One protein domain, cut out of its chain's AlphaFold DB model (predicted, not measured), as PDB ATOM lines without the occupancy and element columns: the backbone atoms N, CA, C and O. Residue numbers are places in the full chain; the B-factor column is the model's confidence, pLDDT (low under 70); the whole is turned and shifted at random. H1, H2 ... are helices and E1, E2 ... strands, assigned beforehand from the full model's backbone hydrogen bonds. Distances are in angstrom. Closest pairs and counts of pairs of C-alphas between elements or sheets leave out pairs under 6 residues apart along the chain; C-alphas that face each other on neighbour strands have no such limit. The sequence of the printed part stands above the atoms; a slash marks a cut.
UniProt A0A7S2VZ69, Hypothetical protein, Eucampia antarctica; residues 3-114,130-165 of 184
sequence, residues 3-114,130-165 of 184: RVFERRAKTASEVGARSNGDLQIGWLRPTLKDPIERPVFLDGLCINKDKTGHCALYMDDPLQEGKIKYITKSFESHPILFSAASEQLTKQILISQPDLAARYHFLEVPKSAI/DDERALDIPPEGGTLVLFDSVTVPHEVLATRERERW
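AT A GLANCE: This is residues 3 to 114 and 130 to 165 of the 184 residues of the protein "Hypothetical protein" of Eucampia antarctica (UniProt A0A7S2VZ69). This domain has little regular structure, in two lobes: a strongly twisted sheet E5-E4-E3-E2-E6 with H2 over its edge, and a smaller sheet E7-E1-E8. Of 148 printed residues, 57 are in E1 to E5, H1 to H3, then E6 to E8, mixed in class; both sheets are antiparallel. It is only just compact, close to loose, with radius of gyration of the C-alphas 17.3 A, spanning 52 by 35 by 32 A.

HOW THE PARTS SIT: Start at E1, residues 3-7; its neighbours are E7, residues 132-137, with N 133 and O 6 2.7 A apart, and E8, residues 154-156. E2 to E5, residues 23-28, 38-43, 54-60 and 68-70, form a meander of successive antiparallel neighbours. H1, residues 80-83, is on neither sheet. H2, residues 87-94, and H3, residues 98-103, only just touch, with 3 pairs of C-alphas within 8 A; E6, residues 104-106, follows.

IN THESE COORDINATES: Find C-alpha 3 at (31.016, -25.968, -30.467) and C-alpha 156 at (35.573, -25.837, -34.546).

THE WHOLE: Residues 115-129 are cut out, C-alphas 114 and 130 lying 19.4 A apart; 33 printed residues have pLDDT under 70.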
ATOM      1  N   ARG A   3      31.776 -26.755 -31.435       86.81
ATOM      2  CA  ARG A   3      31.016 -25.968 -30.467       86.81
ATOM      3  C   ARG A   3      29.895 -25.268 -31.210       86.81
ATOM      4  O   ARG A   3      30.167 -24.580 -32.189       86.81
ATOM      5  N   VAL A   4      28.670 -25.446 -30.745       86.06
ATOM      6  CA  VAL A   4      27.495 -24.725 -31.238       86.06
ATOM      7  C   VAL A   4      26.949 -23.831 -30.130       86.06
ATOM      8  O   VAL A   4      27.097 -24.147 -28.946       86.06
ATOM      9  N   PHE A   5      26.338 -22.716 -30.506       82.38
ATOM     10  CA  PHE A   5      25.736 -21.753 -29.592       82.38
ATOM     11  C   PHE A   5      24.221 -21.775 -29.801       82.38
ATOM     12  O   PHE A   5      23.670 -21.089 -30.652       82.38
ATOM     13  N   GLU A   6      23.541 -22.655 -29.066       79.50
ATOM     14  CA  GLU A   6      22.092 -22.820 -29.191       79.50
ATOM     15  C   GLU A   6      21.357 -21.729 -28.421       79.50
ATOM     16  O   GLU A   6      21.716 -21.400 -27.292       79.50
ATOM     17  N   ARG A   7      20.258 -21.219 -28.976       76.88
ATOM     18  CA  ARG A   7      19.410 -20.257 -28.266       76.88
ATOM     19  C   ARG A   7      18.808 -20.896 -27.010       76.88
ATOM     20  O   ARG A   7      18.248 -21.990 -27.053       76.88
ATOM     21  N   ARG A   8      18.876 -20.195 -25.876       76.50
ATOM     22  CA  ARG A   8      18.295 -20.627 -24.589       76.50
ATOM     23  C   ARG A   8      16.774 -20.671 -24.630       76.50
ATOM     24  O   ARG A   8      16.167 -21.505 -23.961       76.50
ATOM     25  N   ALA A   9      16.166 -19.758 -25.379       76.25
ATOM     26  CA  ALA A   9      14.729 -19.685 -25.579       76.25
ATOM     27  C   ALA A   9      14.380 -20.056 -27.021       76.25
ATOM     28  O   ALA A   9      15.108 -19.721 -27.956       76.25
ATOM     29  N   LYS A  10      13.235 -20.724 -27.199       73.31
ATOM     30  CA  LYS A  10      12.665 -20.918 -28.533       73.31
ATOM     31  C   LYS A  10      12.284 -19.563 -29.118       73.31
ATOM     32  O   LYS A  10      11.754 -18.706 -28.411       73.31
ATOM     33  N   THR A  11      12.539 -19.408 -30.406       71.94
ATOM     34  CA  THR A  11      12.165 -18.218 -31.162       71.94
ATOM     35  C   THR A  11      10.639 -18.120 -31.230       71.94
ATOM     36  O   THR A  11       9.928 -19.129 -31.245       71.94
ATOM     37  N   ALA A  12      10.117 -16.896 -31.259       69.94
ATOM     38  CA  ALA A  12       8.683 -16.664 -31.455       69.94
ATOM     39  C   ALA A  12       8.262 -16.753 -32.936       69.94
ATOM     40  O   ALA A  12       7.073 -16.725 -33.240       69.94
ATOM     41  N   SER A  13       9.231 -16.825 -33.850       71.56
ATOM     42  CA  SER A  13       9.052 -16.811 -35.303       71.56
ATOM     43  C   SER A  13       9.823 -17.950 -35.960       71.56
ATOM     44  O   SER A  13      10.761 -18.488 -35.369       71.56
ATOM     45  N   GLU A  14       9.411 -18.324 -37.170       74.31
ATOM     46  CA  GLU A  14      10.155 -19.273 -37.997       74.31
ATOM     47  C   GLU A  14      11.575 -18.756 -38.261       74.31
ATOM     48  O   GLU A  14      11.810 -17.550 -38.374       74.31
ATOM     49  N   VAL A  15      12.515 -19.692 -38.272       73.12
ATOM     50  CA  VAL A  15      13.956 -19.465 -38.273       73.12
ATOM     51  C   VAL A  15      14.491 -20.082 -39.556       73.12
ATOM     52  O   VAL A  15      14.145 -21.229 -39.833       73.12
ATOM     53  N   GLY A  16      15.292 -19.342 -40.320       74.88
ATOM     54  CA  GLY A  16      15.861 -19.826 -41.584       74.88
ATOM     55  C   GLY A  16      15.342 -19.071 -42.809       74.88
ATOM     56  O   GLY A  16      14.786 -17.972 -42.684       74.88
ATOM     57  N   ALA A  17      15.575 -19.616 -44.007       73.38
ATOM     58  CA  ALA A  17      15.097 -18.983 -45.230       73.38
ATOM     59  C   ALA A  17      13.595 -19.241 -45.434       73.38
ATOM     60  O   ALA A  17      13.003 -20.207 -44.953       73.38
ATOM     61  N   ARG A  18      12.938 -18.310 -46.128       77.62
ATOM     62  CA  ARG A  18      11.507 -18.414 -46.451       77.62
ATOM     63  C   ARG A  18      11.310 -19.004 -47.845       77.62
ATOM     64  O   ARG A  18      12.214 -18.982 -48.673       77.62
ATOM     65  N   SER A  19      10.094 -19.458 -48.157       74.12
ATOM     66  CA  SER A  19       9.740 -20.083 -49.451       74.12
ATOM     67  C   SER A  19       9.940 -19.193 -50.691       74.12
ATOM     68  O   SER A  19       9.758 -19.632 -51.822       74.12
ATOM     69  N   ASN A  20      10.236 -17.910 -50.503       73.94
ATOM     70  CA  ASN A  20      10.589 -16.951 -51.551       73.94
ATOM     71  C   ASN A  20      12.113 -16.755 -51.707       73.94
ATOM     72  O   ASN A  20      12.540 -15.957 -52.543       73.94
ATOM     73  N   GLY A  21      12.902 -17.504 -50.936       75.62
ATOM     74  CA  GLY A  21      14.356 -17.557 -50.962       75.62
ATOM     75  C   GLY A  21      15.064 -16.418 -50.243       75.62
ATOM     76  O   GLY A  21      16.219 -16.126 -50.549       75.62
ATOM     77  N   ASP A  22      14.371 -15.759 -49.316       81.56
ATOM     78  CA  ASP A  22      14.941 -14.690 -48.506       81.56
ATOM     79  C   ASP A  22      15.890 -15.241 -47.444       81.56
ATOM     80  O   ASP A  22      15.507 -16.093 -46.647       81.56
ATOM     81  N   LEU A  23      17.110 -14.705 -47.394       79.88
ATOM     82  CA  LEU A  23      18.114 -15.113 -46.419       79.88
ATOM     83  C   LEU A  23      17.917 -14.356 -45.105       79.88
ATOM     84  O   LEU A  23      18.072 -13.133 -45.058       79.88
ATOM     85  N   GLN A  24      17.636 -15.081 -44.025       83.81
ATOM     86  CA  GLN A  24      17.681 -14.508 -42.689       83.81
ATOM     87  C   GLN A  24      19.137 -14.282 -42.254       83.81
ATOM     88  O   GLN A  24      19.973 -15.167 -42.383       83.81
ATOM     89  N   ILE A  25      19.446 -13.100 -41.719       80.06
ATOM     90  CA  ILE A  25      20.813 -12.727 -41.309       80.06
ATOM     91  C   ILE A  25      20.914 -12.248 -39.853       80.06
ATOM     92  O   ILE A  25      22.005 -11.998 -39.344       80.06
ATOM     93  N   GLY A  26      19.783 -12.078 -39.172       81.50
ATOM     94  CA  GLY A  26      19.772 -11.562 -37.810       81.50
ATOM     95  C   GLY A  26      18.383 -11.499 -37.200       81.50
ATOM     96  O   GLY A  26      17.406 -12.016 -37.753       81.50
ATOM     97  N   TRP A  27      18.312 -10.817 -36.061       84.12
ATOM     98  CA  TRP A  27      17.093 -10.607 -35.287       84.12
ATOM     99  C   TRP A  27      17.046  -9.198 -34.714       84.12
ATOM    100  O   TRP A  27      18.071  -8.560 -34.485       84.12
ATOM    101  N   LEU A  28      15.844  -8.733 -34.404       85.75
ATOM    102  CA  LEU A  28      15.611  -7.620 -33.496       85.75
ATOM    103  C   LEU A  28      15.163  -8.189 -32.156       85.75
ATOM    104  O   LEU A  28      14.052  -8.711 -32.052       85.75
ATOM    105  N   ARG A  29      16.010  -8.052 -31.134       82.94
ATOM    106  CA  ARG A  29      15.731  -8.514 -29.770       82.94
ATOM    107  C   ARG A  29      14.459  -7.867 -29.210       82.94
ATOM    108  O   ARG A  29      14.175  -6.707 -29.528       82.94
ATOM    109  N   PRO A  30      13.674  -8.566 -28.377       81.06
ATOM    110  CA  PRO A  30      12.517  -7.972 -27.719       81.06
ATOM    111  C   PRO A  30      12.958  -6.904 -26.704       81.06
ATOM    112  O   PRO A  30      14.043  -6.962 -26.138       81.06
ATOM    113  N   THR A  31      12.104  -5.914 -26.462       82.06
ATOM    114  CA  THR A  31      12.303  -4.858 -25.455       82.06
ATOM    115  C   THR A  31      11.044  -4.698 -24.612       82.06
ATOM    116  O   THR A  31       9.975  -5.172 -24.989       82.06
ATOM    117  N   LEU A  32      11.120  -3.949 -23.507       81.00
ATOM    118  CA  LEU A  32       9.938  -3.637 -22.690       81.00
ATOM    119  C   LEU A  32       8.822  -2.924 -23.478       81.00
ATOM    120  O   LEU A  32       7.649  -3.095 -23.162       81.00
ATOM    121  N   LYS A  33       9.176  -2.116 -24.488       83.62
ATOM    122  CA  LYS A  33       8.210  -1.381 -25.327       83.62
ATOM    123  C   LYS A  33       7.707  -2.192 -26.519       83.62
ATOM    124  O   LYS A  33       6.658  -1.881 -27.068       83.62
ATOM    125  N   ASP A  34       8.471  -3.193 -26.932       83.69
ATOM    126  CA  ASP A  34       8.172  -4.047 -28.072       83.69
ATOM    127  C   ASP A  34       8.653  -5.466 -27.753       83.69
ATOM    128  O   ASP A  34       9.808  -5.801 -28.043       83.69
ATOM    129  N   PRO A  35       7.802  -6.281 -27.105       82.38
ATOM    130  CA  PRO A  35       8.187  -7.570 -26.534       82.38
ATOM    131  C   PRO A  35       8.344  -8.668 -27.591       82.38
ATOM    132  O   PRO A  35       8.582  -9.822 -27.244       82.38
ATOM    133  N   ILE A  36       8.181  -8.330 -28.871       83.88
ATOM    134  CA  ILE A  36       8.227  -9.280 -29.973       83.88
ATOM    135  C   ILE A  36       9.626  -9.261 -30.582       83.88
ATOM    136  O   ILE A  36      10.125  -8.223 -31.031       83.88
ATOM    137  N   GLU A  37      10.242 -10.437 -30.615       84.69
ATOM    138  CA  GLU A  37      11.425 -10.686 -31.425       84.69
ATOM    139  C   GLU A  37      11.046 -10.793 -32.901       84.69
ATOM    140  O   GLU A  37      10.045 -11.430 -33.237       84.69
ATOM    141  N   ARG A  38      11.847 -10.193 -33.786       86.88
ATOM    142  CA  ARG A  38      11.593 -10.247 -35.233       86.88
ATOM    143  C   ARG A  38      12.814 -10.720 -36.006       86.88
ATOM    144  O   ARG A  38      13.902 -10.211 -35.734       86.88
ATOM    145  N   PRO A  39      12.648 -11.622 -36.982       87.69
ATOM    146  CA  PRO A  39      13.724 -11.990 -37.882       87.69
ATOM    147  C   PRO A  39      14.038 -10.827 -38.833       87.69
ATOM    148  O   PRO A  39      13.156 -10.058 -39.228       87.69
ATOM    149  N   VAL A  40      15.318 -10.688 -39.168       87.31
ATOM    150  CA  VAL A  40      15.827  -9.712 -40.133       87.31
ATOM    151  C   VAL A  40      16.393 -10.457 -41.327       87.31
ATOM    152  O   VAL A  40      17.208 -11.368 -41.174       87.31
ATOM    153  N   PHE A  41      15.983 -10.027 -42.514       87.62
ATOM    154  CA  PHE A  41      16.320 -10.658 -43.780       87.62
ATOM    155  C   PHE A  41      17.147  -9.721 -44.650       87.62
ATOM    156  O   PHE A  41      17.018  -8.494 -44.577       87.62
ATOM    157  N   LEU A  42      17.988 -10.323 -45.485       85.00
ATOM    158  CA  LEU A  42      18.744  -9.658 -46.530       85.00
ATOM    159  C   LEU A  42      17.969  -9.751 -47.845       85.00
ATOM    160  O   LEU A  42      17.711 -10.840 -48.351       85.00
ATOM    161  N   ASP A  43      17.646  -8.601 -48.422       85.56
ATOM    162  CA  ASP A  43      17.202  -8.500 -49.806       85.56
ATOM    163  C   ASP A  43      18.420  -8.258 -50.704       85.56
ATOM    164  O   ASP A  43      19.004  -7.170 -50.685       85.56
ATOM    165  N   GLY A  44      18.813  -9.280 -51.471       80.38
ATOM    166  CA  GLY A  44      19.946  -9.225 -52.399       80.38
ATOM    167  C   GLY A  44      19.619  -8.587 -53.752       80.38
ATOM    168  O   GLY A  44      20.530  -8.336 -54.540       80.38
ATOM    169  N   LEU A  45      18.337  -8.330 -54.028       75.50
ATOM    170  CA  LEU A  45      17.858  -7.708 -55.264       75.50
ATOM    171  C   LEU A  45      17.453  -6.241 -55.059       75.50
ATOM    172  O   LEU A  45      17.340  -5.503 -56.041       75.50
ATOM    173  N   CYS A  46      17.291  -5.813 -53.801       69.94
ATOM    174  CA  CYS A  46      16.842  -4.485 -53.388       69.94
ATOM    175  C   CYS A  46      15.466  -4.068 -53.951       69.94
ATOM    176  O   CYS A  46      14.874  -4.667 -54.848       69.94
ATOM    177  N   ILE A  47      15.008  -2.892 -53.498       62.00
ATOM    178  CA  ILE A  47      13.874  -2.149 -54.081       62.00
ATOM    179  C   ILE A  47      14.052  -1.919 -55.599       62.00
ATOM    180  O   ILE A  47      13.064  -1.844 -56.330       62.00
ATOM    181  N   ASN A  48      15.297  -1.821 -56.080       58.62
ATOM    182  CA  ASN A  48      15.631  -1.597 -57.485       58.62
ATOM    183  C   ASN A  48      16.239  -2.859 -58.101       58.62
ATOM    184  O   ASN A  48      17.460  -3.014 -58.112       58.62
ATOM    185  N   LYS A  49      15.376  -3.687 -58.697       63.41
ATOM    186  CA  LYS A  49      15.683  -4.970 -59.360       63.41
ATOM    187  C   LYS A  49      16.645  -4.896 -60.560       63.41
ATOM    188  O   LYS A  49      16.814  -5.893 -61.253       63.41
ATOM    189  N   ASP A  50      17.241  -3.733 -60.809       62.59
ATOM    190  CA  ASP A  50      18.077  -3.432 -61.974       62.59
ATOM    191  C   ASP A  50      19.537  -3.126 -61.589       62.59
ATOM    192  O   ASP A  50      20.369  -2.880 -62.459       62.59
ATOM    193  N   LYS A  51      19.868  -3.101 -60.288       63.00
ATOM    194  CA  LYS A  51      21.231  -2.848 -59.798       63.00
ATOM    195  C   LYS A  51      21.770  -4.064 -59.060       63.00
ATOM    196  O   LYS A  51      21.531  -4.237 -57.869       63.00
ATOM    197  N   THR A  52      22.545  -4.882 -59.764       70.00
ATOM    198  CA  THR A  52      23.295  -5.987 -59.157       70.00
ATOM    199  C   THR A  52      24.290  -5.471 -58.113       70.00
ATOM    200  O   THR A  52      24.845  -4.379 -58.257       70.00
ATOM    201  N   GLY A  53      24.549  -6.267 -57.074       73.88
ATOM    202  CA  GLY A  53      25.555  -5.948 -56.054       73.88
ATOM    203  C   GLY A  53      25.111  -4.912 -55.020       73.88
ATOM    204  O   GLY A  53      25.947  -4.365 -54.308       73.88
ATOM    205  N   HIS A  54      23.813  -4.617 -54.941       80.44
ATOM    206  CA  HIS A  54      23.230  -3.810 -53.878       80.44
ATOM    207  C   HIS A  54      22.302  -4.673 -53.025       80.44
ATOM    208  O   HIS A  54      21.500  -5.436 -53.555       80.44
ATOM    209  N   CYS A  55      22.373  -4.513 -51.708       82.81
ATOM    210  CA  CYS A  55      21.522  -5.210 -50.755       82.81
ATOM    211  C   CYS A  55      20.829  -4.236 -49.795       82.81
ATOM    212  O   CYS A  55      21.228  -3.077 -49.655       82.81
ATOM    213  N   ALA A  56      19.772  -4.696 -49.135       86.00
ATOM    214  CA  ALA A  56      19.117  -3.970 -48.053       86.00
ATOM    215  C   ALA A  56      18.621  -4.947 -46.987       86.00
ATOM    216  O   ALA A  56      18.307  -6.094 -47.296       86.00
ATOM    217  N   LEU A  57      18.531  -4.495 -45.734       87.94
ATOM    218  CA  LEU A  57      17.942  -5.297 -44.665       87.94
ATOM    219  C   LEU A  57      16.500  -4.879 -44.439       87.94
ATOM    220  O   LEU A  57      16.172  -3.684 -44.448       87.94
ATOM    221  N   TYR A  58      15.651  -5.857 -44.168       89.50
ATOM    222  CA  TYR A  58      14.255  -5.618 -43.854       89.50
ATOM    223  C   TYR A  58      13.729  -6.616 -42.820       89.50
ATOM    224  O   TYR A  58      14.350  -7.633 -42.514       89.50
ATOM    225  N   MET A  59      12.564  -6.294 -42.275       91.31
ATOM    226  CA  MET A  59      11.747  -7.173 -41.441       91.31
ATOM    227  C   MET A  59      10.304  -7.146 -41.947       91.31
ATOM    228  O   MET A  59       9.951  -6.276 -42.745       91.31
ATOM    229  N   ASP A  60       9.453  -8.036 -41.453       89.44
ATOM    230  CA  ASP A  60       8.015  -7.929 -41.703       89.44
ATOM    231  C   ASP A  60       7.446  -6.672 -41.023       89.44
ATOM    232  O   ASP A  60       7.839  -6.315 -39.906       89.44
ATOM    233  N   ASP A  61       6.548  -5.964 -41.708       88.56
ATOM    234  CA  ASP A  61       5.913  -4.763 -41.177       88.56
ATOM    235  C   ASP A  61       4.918  -5.159 -40.073       88.56
ATOM    236  O   ASP A  61       3.901  -5.795 -40.359       88.56
ATOM    237  N   PRO A  62       5.151  -4.764 -38.804       84.50
ATOM    238  CA  PRO A  62       4.252  -5.122 -37.712       84.50
ATOM    239  C   PRO A  62       2.864  -4.479 -37.834       84.50
ATOM    240  O   PRO A  62       1.952  -4.876 -37.114       84.50
ATOM    241  N   LEU A  63       2.706  -3.463 -38.688       87.50
ATOM    242  CA  LEU A  63       1.441  -2.757 -38.889       87.50
ATOM    243  C   LEU A  63       0.662  -3.270 -40.105       87.50
ATOM    244  O   LEU A  63      -0.515  -2.940 -40.246       87.50
ATOM    245  N   GLN A  64       1.305  -4.026 -41.000       88.00
ATOM    246  CA  GLN A  64       0.723  -4.452 -42.271       88.00
ATOM    247  C   GLN A  64       1.138  -5.886 -42.603       88.00
ATOM    248  O   GLN A  64       2.247  -6.140 -43.068       88.00
ATOM    249  N   GLU A  65       0.209  -6.821 -42.415       86.69
ATOM    250  CA  GLU A  65       0.427  -8.231 -42.726       86.69
ATOM    251  C   GLU A  65       0.837  -8.431 -44.196       86.69
ATOM    252  O   GLU A  65       0.264  -7.843 -45.118       86.69
ATOM    253  N   GLY A  66       1.877  -9.240 -44.415       84.19
ATOM    254  CA  GLY A  66       2.424  -9.520 -45.745       84.19
ATOM    255  C   GLY A  66       3.207  -8.365 -46.383       84.19
ATOM    256  O   GLY A  66       3.578  -8.459 -47.555       84.19
ATOM    257  N   LYS A  67       3.464  -7.268 -45.658       89.00
ATOM    258  CA  LYS A  67       4.371  -6.200 -46.100       89.00
ATOM    259  C   LYS A  67       5.721  -6.314 -45.411       89.00
ATOM    260  O   LYS A  67       5.824  -6.774 -44.281       89.00
ATOM    261  N   ILE A  68       6.749  -5.842 -46.107       89.56
ATOM    262  CA  ILE A  68       8.103  -5.711 -45.574       89.56
ATOM    263  C   ILE A  68       8.389  -4.253 -45.223       89.56
ATOM    264  O   ILE A  68       7.915  -3.328 -45.887       89.56
ATOM    265  N   LYS A  69       9.219  -4.049 -44.208       90.69
ATOM    266  CA  LYS A  69       9.734  -2.754 -43.783       90.69
ATOM    267  C   LYS A  69      11.256  -2.782 -43.812       90.69
ATOM    268  O   LYS A  69      11.887  -3.464 -43.006       90.69
ATOM    269  N   TYR A  70      11.841  -2.003 -44.718       89.94
ATOM    270  CA  TYR A  70      13.289  -1.818 -44.778       89.94
ATOM    271  C   TYR A  70      13.794  -1.069 -43.547       89.94
ATOM    272  O   TYR A  70      13.242  -0.037 -43.152       89.94
ATOM    273  N   ILE A  71      14.857  -1.601 -42.949       88.19
ATOM    274  CA  ILE A  71      15.505  -1.040 -41.756       88.19
ATOM    275  C   ILE A  71      16.853  -0.385 -42.096       88.19
ATOM    276  O   ILE A  71      17.394   0.377 -41.291       88.19
ATOM    277  N   THR A  72      17.352  -0.617 -43.313       84.62
ATOM    278  CA  THR A  72      18.521   0.054 -43.891       84.62
ATOM    279  C   THR A  72      18.157   0.744 -45.201       84.62
ATOM    280  O   THR A  72      17.171   0.408 -45.860       84.62
ATOM    281  N   LYS A  73      18.992   1.699 -45.622       82.81
ATOM    282  CA  LYS A  73      19.055   2.086 -47.039       82.81
ATOM    283  C   LYS A  73      19.719   0.960 -47.842       82.81
ATOM    284  O   LYS A  73      20.325   0.063 -47.257       82.81
ATOM    285  N   SER A  74      19.605   1.017 -49.166       83.19
ATOM    286  CA  SER A  74      20.383   0.146 -50.053       83.19
ATOM    287  C   SER A  74      21.884   0.419 -49.872       83.19
ATOM    288  O   SER A  74      22.284   1.583 -49.776       83.19
ATOM    289  N   PHE A  75      22.689  -0.638 -49.798       78.06
ATOM    290  CA  PHE A  75      24.143  -0.600 -49.627       78.06
ATOM    291  C   PHE A  75      24.823  -1.596 -50.571       78.06
ATOM    292  O   PHE A  75      24.216  -2.584 -50.969       78.06
ATOM    293  N   GLU A  76      26.080  -1.353 -50.938       78.44
ATOM    294  CA  GLU A  76      26.831  -2.271 -51.801       78.44
ATOM    295  C   GLU A  76      27.198  -3.565 -51.061       78.44
ATOM    296  O   GLU A  76      27.629  -3.536 -49.904       78.44
ATOM    297  N   SER A  77      27.074  -4.705 -51.742       73.06
ATOM    298  CA  SER A  77      27.484  -6.022 -51.252       73.06
ATOM    299  C   SER A  77      29.014  -6.128 -51.245       73.06
ATOM    300  O   SER A  77      29.619  -6.802 -52.078       73.06
ATOM    301  N   HIS A  78      29.672  -5.400 -50.345       66.00
ATOM    302  CA  HIS A  78      31.125  -5.409 -50.256       66.00
ATOM    303  C   HIS A  78      31.602  -6.623 -49.433       66.00
ATOM    304  O   HIS A  78      31.068  -6.857 -48.347       66.00
ATOM    305  N   PRO A  79      32.658  -7.353 -49.850       57.28
ATOM    306  CA  PRO A  79      33.199  -8.507 -49.113       57.28
ATOM    307  C   PRO A  79      33.609  -8.214 -47.662       57.28
ATOM    308  O   PRO A  79      33.709  -9.120 -46.839       57.28
ATOM    309  N   ILE A  80      33.830  -6.938 -47.331       54.09
ATOM    310  CA  ILE A  80      34.137  -6.496 -45.963       54.09
ATOM    311  C   ILE A  80      32.958  -6.713 -45.006       54.09
ATOM    312  O   ILE A  80      33.186  -6.929 -43.825       54.09
ATOM    313  N   LEU A  81      31.720  -6.752 -45.509       56.16
ATOM    314  CA  LEU A  81      30.553  -7.161 -44.724       56.16
ATOM    315  C   LEU A  81      30.568  -8.665 -44.414       56.16
ATOM    316  O   LEU A  81      29.988  -9.077 -43.430       56.16
ATOM    317  N   PHE A  82      31.258  -9.492 -45.197       52.66
ATOM    318  CA  PHE A  82      31.446 -10.915 -44.881       52.66
ATOM    319  C   PHE A  82      32.695 -11.172 -44.031       52.66
ATOM    320  O   PHE A  82      32.741 -12.113 -43.249       52.66
ATOM    321  N   SER A  83      33.735 -10.354 -44.201       45.12
ATOM    322  CA  SER A  83      35.032 -10.559 -43.536       45.12
ATOM    323  C   SER A  83      35.172  -9.798 -42.215       45.12
ATOM    324  O   SER A  83      36.024 -10.143 -41.402       45.12
ATOM    325  N   ALA A  84      34.377  -8.745 -42.015       41.19
ATOM    326  CA  ALA A  84      34.502  -7.810 -40.901       41.19
ATOM    327  C   ALA A  84      33.147  -7.305 -40.372       41.19
ATOM    328  O   ALA A  84      33.123  -6.249 -39.733       41.19
ATOM    329  N   ALA A  85      32.025  -8.004 -40.620       50.09
ATOM    330  CA  ALA A  85      30.744  -7.674 -39.984       50.09
ATOM    331  C   ALA A  85      30.774  -8.000 -38.489       50.09
ATOM    332  O   ALA A  85      30.113  -8.903 -37.990       50.09
ATOM    333  N   SER A  86      31.513  -7.170 -37.761       57.69
ATOM    334  CA  SER A  86      31.139  -6.803 -36.416       57.69
ATOM    335  C   SER A  86      29.682  -6.341 -36.467       57.69
ATOM    336  O   SER A  86      29.307  -5.479 -37.271       57.69
ATOM    337  N   GLU A  87      28.842  -6.911 -35.611       64.75
ATOM    338  CA  GLU A  87      27.476  -6.442 -35.363       64.75
ATOM    339  C   GLU A  87      27.440  -4.902 -35.219       64.75
ATOM    340  O   GLU A  87      26.540  -4.228 -35.723       64.75
ATOM    341  N   GLN A  88      28.496  -4.337 -34.625       62.09
ATOM    342  CA  GLN A  88      28.750  -2.910 -34.460       62.09
ATOM    343  C   GLN A  88      28.752  -2.113 -35.777       62.09
ATOM    344  O   GLN A  88      28.131  -1.051 -35.843       62.09
ATOM    345  N   LEU A  89      29.423  -2.603 -36.825       63.34
ATOM    346  CA  LEU A  89      29.502  -1.918 -38.119       63.34
ATOM    347  C   LEU A  89      28.128  -1.876 -38.795       63.34
ATOM    348  O   LEU A  89      27.703  -0.828 -39.281       63.34
ATOM    349  N   THR A  90      27.401  -2.993 -38.753       66.12
ATOM    350  CA  THR A  90      26.034  -3.092 -39.280       66.12
ATOM    351  C   THR A  90      25.094  -2.134 -38.547       66.12
ATOM    352  O   THR A  90      24.354  -1.380 -39.184       66.12
ATOM    353  N   LYS A  91      25.179  -2.088 -37.210       69.81
ATOM    354  CA  LYS A  91      24.409  -1.158 -36.373       69.81
ATOM    355  C   LYS A  91      24.702   0.307 -36.691       69.81
ATOM    356  O   LYS A  91      23.769   1.095 -36.786       69.81
ATOM    357  N   GLN A  92      25.975   0.677 -36.834       63.22
ATOM    358  CA  GLN A  92      26.386   2.078 -36.982       63.22
ATOM    359  C   GLN A  92      26.222   2.620 -38.403       63.22
ATOM    360  O   GLN A  92      25.908   3.798 -38.568       63.22
ATOM    361  N   ILE A  93      26.458   1.793 -39.423       63.19
ATOM    362  CA  ILE A  93      26.529   2.255 -40.815       63.19
ATOM    363  C   ILE A  93      25.225   1.997 -41.566       63.19
ATOM    364  O   ILE A  93      24.812   2.824 -42.379       63.19
ATOM    365  N   LEU A  94      24.570   0.860 -41.317       66.75
ATOM    366  CA  LEU A  94      23.480   0.402 -42.176       66.75
ATOM    367  C   LEU A  94      22.107   0.726 -41.584       66.75
ATOM    368  O   LEU A  94      21.219   1.199 -42.303       66.75
ATOM    369  N   ILE A  95      21.922   0.515 -40.279       74.75
ATOM    370  CA  ILE A  95      20.617   0.684 -39.635       74.75
ATOM    371  C   ILE A  95      20.387   2.155 -39.293       74.75
ATOM    372  O   ILE A  95      20.942   2.708 -38.351       74.75
ATOM    373  N   SER A  96      19.511   2.798 -40.064       72.62
ATOM    374  CA  SER A  96      19.235   4.235 -39.923       72.62
ATOM    375  C   SER A  96      18.316   4.574 -38.740       72.62
ATOM    376  O   SER A  96      18.132   5.746 -38.427       72.62
ATOM    377  N   GLN A  97      17.696   3.570 -38.111       80.31
ATOM    378  CA  GLN A  97      16.761   3.735 -36.994       80.31
ATOM    379  C   GLN A  97      17.460   3.364 -35.677       80.31
ATOM    380  O   GLN A  97      17.689   2.174 -35.455       80.31
ATOM    381  N   PRO A  98      17.772   4.334 -34.792       79.50
ATOM    382  CA  PRO A  98      18.542   4.081 -33.570       79.50
ATOM    383  C   PRO A  98      17.939   2.995 -32.671       79.50
ATOM    384  O   PRO A  98      18.665   2.139 -32.170       79.50
ATOM    385  N   ASP A  99      16.610   2.977 -32.534       81.75
ATOM    386  CA  ASP A  99      15.904   1.974 -31.730       81.75
ATOM    387  C   ASP A  99      16.061   0.554 -32.294       81.75
ATOM    388  O   ASP A  99      16.173  -0.408 -31.538       81.75
ATOM    389  N   LEU A 100      16.084   0.405 -33.623       83.12
ATOM    390  CA  LEU A 100      16.302  -0.894 -34.262       83.12
ATOM    391  C   LEU A 100      17.772  -1.298 -34.207       83.12
ATOM    392  O   LEU A 100      18.068  -2.459 -33.947       83.12
ATOM    393  N   ALA A 101      18.688  -0.346 -34.394       80.38
ATOM    394  CA  ALA A 101      20.122  -0.594 -34.307       80.38
ATOM    395  C   ALA A 101      20.508  -1.117 -32.917       80.38
ATOM    396  O   ALA A 101      21.261  -2.077 -32.811       80.38
ATOM    397  N   ALA A 102      19.937  -0.554 -31.847       78.75
ATOM    398  CA  ALA A 102      20.183  -1.022 -30.483       78.75
ATOM    399  C   ALA A 102      19.753  -2.484 -30.259       78.75
ATOM    400  O   ALA A 102      20.376  -3.198 -29.480       78.75
ATOM    401  N   ARG A 103      18.707  -2.931 -30.961       81.94
ATOM    402  CA  ARG A 103      18.100  -4.261 -30.807       81.94
ATOM    403  C   ARG A 103      18.638  -5.301 -31.778       81.94
ATOM    404  O   ARG A 103      18.357  -6.484 -31.599       81.94
ATOM    405  N   TYR A 104      19.317  -4.862 -32.831       81.56
ATOM    406  CA  TYR A 104      19.803  -5.743 -33.876       81.56
ATOM    407  C   TYR A 104      20.855  -6.699 -33.328       81.56
ATOM    408  O   TYR A 104      21.793  -6.271 -32.664       81.56
ATOM    409  N   HIS A 105      20.701  -7.976 -33.634       77.75
ATOM    410  CA  HIS A 105      21.659  -9.013 -33.308       77.75
ATOM    411  C   HIS A 105      21.958  -9.807 -34.575       77.75
ATOM    412  O   HIS A 105      21.031 -10.267 -35.251       77.75
ATOM    413  N   PHE A 106      23.237  -9.905 -34.927       76.00
ATOM    414  CA  PHE A 106      23.667 -10.627 -36.120       76.00
ATOM    415  C   PHE A 106      23.809 -12.114 -35.801       76.00
ATOM    416  O   PHE A 106      24.306 -12.461 -34.737       76.00
ATOM    417  N   LEU A 107      23.362 -12.982 -36.712       68.75
ATOM    418  CA  LEU A 107      23.388 -14.434 -36.490       68.75
ATOM    419  C   LEU A 107      24.800 -15.036 -36.530       68.75
ATOM    420  O   LEU A 107      25.038 -16.100 -35.965       68.75
ATOM    421  N   GLU A 108      25.739 -14.380 -37.207       64.88
ATOM    422  CA  GLU A 108      27.101 -14.887 -37.316       64.88
ATOM    423  C   GLU A 108      27.944 -14.431 -36.123       64.88
ATOM    424  O   GLU A 108      28.041 -13.232 -35.843       64.88
ATOM    425  N   VAL A 109      28.614 -15.380 -35.455       53.38
ATOM    426  CA  VAL A 109      29.645 -15.024 -34.475       53.38
ATOM    427  C   VAL A 109      30.744 -14.261 -35.208       53.38
ATOM    428  O   VAL A 109      31.250 -14.753 -36.222       53.38
ATOM    429  N   PRO A 110      31.175 -13.111 -34.681       51.19
ATOM    430  CA  PRO A 110      32.422 -12.486 -35.064       51.19
ATOM    431  C   PRO A 110      33.580 -13.469 -35.287       51.19
ATOM    432  O   PRO A 110      34.169 -13.994 -34.344       51.19
ATOM    433  N   LYS A 111      33.955 -13.709 -36.549       51.09
ATOM    434  CA  LYS A 111      35.088 -14.587 -36.901       51.09
ATOM    435  C   LYS A 111      36.455 -13.940 -36.644       51.09
ATOM    436  O   LYS A 111      37.486 -14.574 -36.877       51.09
ATOM    437  N   SER A 112      36.493 -12.682 -36.195       43.31
ATOM    438  CA  SER A 112      37.716 -11.893 -36.068       43.31
ATOM    439  C   SER A 112      38.060 -11.568 -34.610       43.31
ATOM    440  O   SER A 112      37.209 -11.197 -33.807       43.31
ATOM    441  N   ALA A 113      39.352 -11.623 -34.272       43.81
ATOM    442  CA  ALA A 113      39.874 -11.187 -32.972       43.81
ATOM    443  C   ALA A 113      39.681  -9.678 -32.700       43.81
ATOM    444  O   ALA A 113      39.916  -9.221 -31.582       43.81
ATOM    445  N   ILE A 114      39.270  -8.907 -33.715       43.50
ATOM    446  CA  ILE A 114      39.042  -7.461 -33.642       43.50
ATOM    447  C   ILE A 114      37.748  -7.159 -32.870       43.50
ATOM    448  O   ILE A 114      37.679  -6.156 -32.165       43.50
ATOM    449  N   ASP A 130      24.484 -13.768 -24.671       63.47
ATOM    450  CA  ASP A 130      23.941 -14.052 -23.322       63.47
ATOM    451  C   ASP A 130      22.677 -14.934 -23.352       63.47
ATOM    452  O   ASP A 130      22.391 -15.681 -22.405       63.47
ATOM    453  N   ASP A 131      21.926 -14.876 -24.453       70.88
ATOM    454  CA  ASP A 131      20.766 -15.717 -24.727       70.88
ATOM    455  C   ASP A 131      21.125 -17.043 -25.405       70.88
ATOM    456  O   ASP A 131      20.229 -17.807 -25.759       70.88
ATOM    457  N   GLU A 132      22.412 -17.364 -25.514       76.19
ATOM    458  CA  GLU A 132      22.905 -18.602 -26.104       76.19
ATOM    459  C   GLU A 132      23.491 -19.538 -25.036       76.19
ATOM    460  O   GLU A 132      23.843 -19.167 -23.905       76.19
ATOM    461  N   ARG A 133      23.533 -20.821 -25.373       82.56
ATOM    462  CA  ARG A 133      24.121 -21.894 -24.588       82.56
ATOM    463  C   ARG A 133      25.131 -22.613 -25.466       82.56
ATOM    464  O   ARG A 133      24.769 -23.225 -26.466       82.56
ATOM    465  N   ALA A 134      26.387 -22.592 -25.036       84.94
ATOM    466  CA  ALA A 134      27.425 -23.389 -25.669       84.94
ATOM    467  C   ALA A 134      27.160 -24.888 -25.449       84.94
ATOM    468  O   ALA A 134      26.959 -25.341 -24.315       84.94
ATOM    469  N   LEU A 135      27.199 -25.649 -26.538       87.62
ATOM    470  CA  LEU A 135      27.156 -27.103 -26.558       87.62
ATOM    471  C   LEU A 135      28.359 -27.618 -27.352       87.62
ATOM    472  O   LEU A 135      28.524 -27.311 -28.531       87.62
ATOM    473  N   ASP A 136      29.197 -28.417 -26.694       91.00
ATOM    474  CA  ASP A 136      30.367 -29.037 -27.312       91.00
ATOM    475  C   ASP A 136      30.028 -30.453 -27.772       91.00
ATOM    476  O   ASP A 136      29.778 -31.344 -26.960       91.00
ATOM    477  N   ILE A 137      30.074 -30.668 -29.083       91.25
ATOM    478  CA  ILE A 137      29.842 -31.964 -29.712       91.25
ATOM    479  C   ILE A 137      31.205 -32.627 -29.968       91.25
ATOM    480  O   ILE A 137      32.026 -32.104 -30.746       91.25
ATOM    481  N   PRO A 138      31.513 -33.755 -29.301       91.50
ATOM    482  CA  PRO A 138      32.765 -34.457 -29.519       91.50
ATOM    483  C   PRO A 138      32.787 -35.070 -30.934       91.50
ATOM    484  O   PRO A 138      31.761 -35.543 -31.422       91.50
ATOM    485  N   PRO A 139      33.940 -35.059 -31.629       90.56
ATOM    486  CA  PRO A 139      34.062 -35.570 -32.995       90.56
ATOM    487  C   PRO A 139      34.199 -37.102 -32.992       90.56
ATOM    488  O   PRO A 139      35.222 -37.646 -33.407       90.56
ATOM    489  N   GLU A 140      33.204 -37.790 -32.441       91.44
ATOM    490  CA  GLU A 140      33.181 -39.250 -32.332       91.44
ATOM    491  C   GLU A 140      32.760 -39.892 -33.659       91.44
ATOM    492  O   GLU A 140      31.854 -39.415 -34.344       91.44
ATOM    493  N   GLY A 141      33.436 -40.980 -34.040       91.50
ATOM    494  CA  GLY A 141      33.094 -41.729 -35.247       91.50
ATOM    495  C   GLY A 141      31.688 -42.326 -35.149       91.50
ATOM    496  O   GLY A 141      31.317 -42.866 -34.112       91.50
ATOM    497  N   GLY A 142      30.915 -42.240 -36.234       92.06
ATOM    498  CA  GLY A 142      29.508 -42.662 -36.254       92.06
ATOM    499  C   GLY A 142      28.512 -41.581 -35.816       92.06
ATOM    500  O   GLY A 142      27.309 -41.822 -35.867       92.06
ATOM    501  N   THR A 143      28.984 -40.388 -35.444       93.31
ATOM    502  CA  THR A 143      28.123 -39.248 -35.107       93.31
ATOM    503  C   THR A 143      27.727 -38.471 -36.362       93.31
ATOM    504  O   THR A 143      28.579 -37.903 -37.045       93.31
ATOM    505  N   LEU A 144      26.423 -38.404 -36.640       93.38
ATOM    506  CA  LEU A 144      25.845 -37.457 -37.595       93.38
ATOM    507  C   LEU A 144      25.391 -36.207 -36.837       93.38
ATOM    508  O   LEU A 144      24.561 -36.302 -35.935       93.38
ATOM    509  N   VAL A 145      25.910 -35.042 -37.226       92.00
ATOM    510  CA  VAL A 145      25.464 -33.745 -36.706       92.00
ATOM    511  C   VAL A 145      24.689 -33.028 -37.804       92.00
ATOM    512  O   VAL A 145      25.217 -32.829 -38.896       92.00
ATOM    513  N   LEU A 146      23.450 -32.643 -37.504       91.12
ATOM    514  CA  LEU A 146      22.606 -31.842 -38.383       91.12
ATOM    515  C   LEU A 146      22.154 -30.600 -37.617       91.12
ATOM    516  O   LEU A 146      21.613 -30.713 -36.520       91.12
ATOM    517  N   PHE A 147      22.396 -29.431 -38.194       85.31
ATOM    518  CA  PHE A 147      21.982 -28.148 -37.647       85.31
ATOM    519  C   PHE A 147      21.745 -27.168 -38.793       85.31
ATOM    520  O   PHE A 147      22.299 -27.331 -39.882       85.31
ATOM    521  N   ASP A 148      20.927 -26.156 -38.537       79.25
ATOM    522  CA  ASP A 148      20.764 -25.034 -39.448       79.25
ATOM    523  C   ASP A 148      22.002 -24.132 -39.347       79.25
ATOM    524  O   ASP A 148      22.275 -23.515 -38.313       79.25
ATOM    525  N   SER A 149      22.785 -24.093 -40.426       74.19
ATOM    526  CA  SER A 149      24.055 -23.368 -40.462       74.19
ATOM    527  C   SER A 149      23.914 -21.849 -40.443       74.19
ATOM    528  O   SER A 149      24.900 -21.172 -40.158       74.19
ATOM    529  N   VAL A 150      22.733 -21.317 -40.771       71.38
ATOM    530  CA  VAL A 150      22.447 -19.877 -40.729       71.38
ATOM    531  C   VAL A 150      22.082 -19.465 -39.310       71.38
ATOM    532  O   VAL A 150      22.443 -18.379 -38.866       71.38
ATOM    533  N   THR A 151      21.381 -20.330 -38.582       71.69
ATOM    534  CA  THR A 151      20.701 -19.930 -37.347       71.69
ATOM    535  C   THR A 151      21.394 -20.424 -36.089       71.69
ATOM    536  O   THR A 151      21.059 -19.974 -34.995       71.69
ATOM    537  N   VAL A 152      22.322 -21.372 -36.231       78.06
ATOM    538  CA  VAL A 152      23.134 -21.903 -35.137       78.06
ATOM    539  C   VAL A 152      24.581 -21.446 -35.332       78.06
ATOM    540  O   VAL A 152      25.332 -22.068 -36.099       78.06
ATOM    541  N   PRO A 153      25.004 -20.370 -34.641       77.62
ATOM    542  CA  PRO A 153      26.401 -19.984 -34.623       77.62
ATOM    543  C   PRO A 153      27.268 -21.140 -34.104       77.62
ATOM    544  O   PRO A 153      26.890 -21.867 -33.182       77.62
ATOM    545  N   HIS A 154      28.428 -21.356 -34.725       81.62
ATOM    546  CA  HIS A 154      29.274 -22.509 -34.424       81.62
ATOM    547  C   HIS A 154      30.750 -22.266 -34.749       81.62
ATOM    548  O   HIS A 154      31.099 -21.506 -35.650       81.62
ATOM    549  N   GLU A 155      31.629 -22.961 -34.029       82.25
ATOM    550  CA  GLU A 155      33.074 -22.946 -34.246       82.25
ATOM    551  C   GLU A 155      33.687 -24.343 -34.065       82.25
ATOM    552  O   GLU A 155      33.198 -25.188 -33.310       82.25
ATOM    553  N   VAL A 156      34.806 -24.603 -34.744       86.81
ATOM    554  CA  VAL A 156      35.573 -25.837 -34.546       86.81
ATOM    555  C   VAL A 156      36.725 -25.555 -33.591       86.81
ATOM    556  O   VAL A 156      37.699 -24.897 -33.951       86.81
ATOM    557  N   LEU A 157      36.657 -26.117 -32.381       86.50
ATOM    558  CA  LEU A 157      37.727 -25.967 -31.395       86.50
ATOM    559  C   LEU A 157      39.020 -26.646 -31.870       86.50
ATOM    560  O   LEU A 157      38.988 -27.717 -32.499       86.50
ATOM    561  N   ALA A 158      40.157 -26.044 -31.509       85.44
ATOM    562  CA  ALA A 158      41.492 -26.498 -31.889       85.44
ATOM    563  C   ALA A 158      41.750 -27.978 -31.537       85.44
ATOM    564  O   ALA A 158      41.405 -28.455 -30.453       85.44
ATOM    565  N   THR A 159      42.396 -28.707 -32.450       84.69
ATOM    566  CA  THR A 159      42.989 -30.025 -32.167       84.69
ATOM    567  C   THR A 159      44.244 -29.868 -31.324       84.69
ATOM    568  O   THR A 159      45.080 -29.030 -31.648       84.69
ATOM    569  N   ARG A 160      44.425 -30.712 -30.302       76.88
ATOM    570  CA  ARG A 160      45.667 -30.736 -29.509       76.88
ATOM    571  C   ARG A 160      46.518 -31.989 -29.705       76.88
ATOM    572  O   ARG A 160      47.731 -31.893 -29.594       76.88
ATOM    573  N   GLU A 161      45.913 -33.140 -30.007       77.56
ATOM    574  CA  GLU A 161      46.617 -34.425 -29.836       77.56
ATOM    575  C   GLU A 161      46.500 -35.406 -31.009       77.56
ATOM    576  O   GLU A 161      47.321 -36.315 -31.108       77.56
ATOM    577  N   ARG A 162      45.490 -35.283 -31.885       82.44
ATOM    578  CA  ARG A 162      45.207 -36.273 -32.943       82.44
ATOM    579  C   ARG A 162      44.574 -35.644 -34.179       82.44
ATOM    580  O   ARG A 162      43.894 -34.620 -34.083       82.44
ATOM    581  N   GLU A 163      44.773 -36.304 -35.315       87.25
ATOM    582  CA  GLU A 163      44.050 -36.035 -36.557       87.25
ATOM    583  C   GLU A 163      42.553 -36.353 -36.399       87.25
ATOM    584  O   GLU A 163      42.167 -37.248 -35.642       87.25
ATOM    585  N   ARG A 164      41.705 -35.594 -37.099       89.31
ATOM    586  CA  ARG A 164      40.249 -35.774 -37.131       89.31
ATOM    587  C   ARG A 164      39.783 -35.815 -38.579       89.31
ATOM    588  O   ARG A 164      40.185 -34.966 -39.368       89.31
ATOM    589  N   TRP A 165      38.883 -36.740 -38.876       89.19
ATOM    590  CA  TRP A 165      38.252 -36.883 -40.183       89.19
ATOM    591  C   TRP A 165      36.754 -36.612 -40.052       89.19
ATOM    592  O   TRP A 165      36.131 -37.042 -39.084       89.19
TER     593      TRP A 165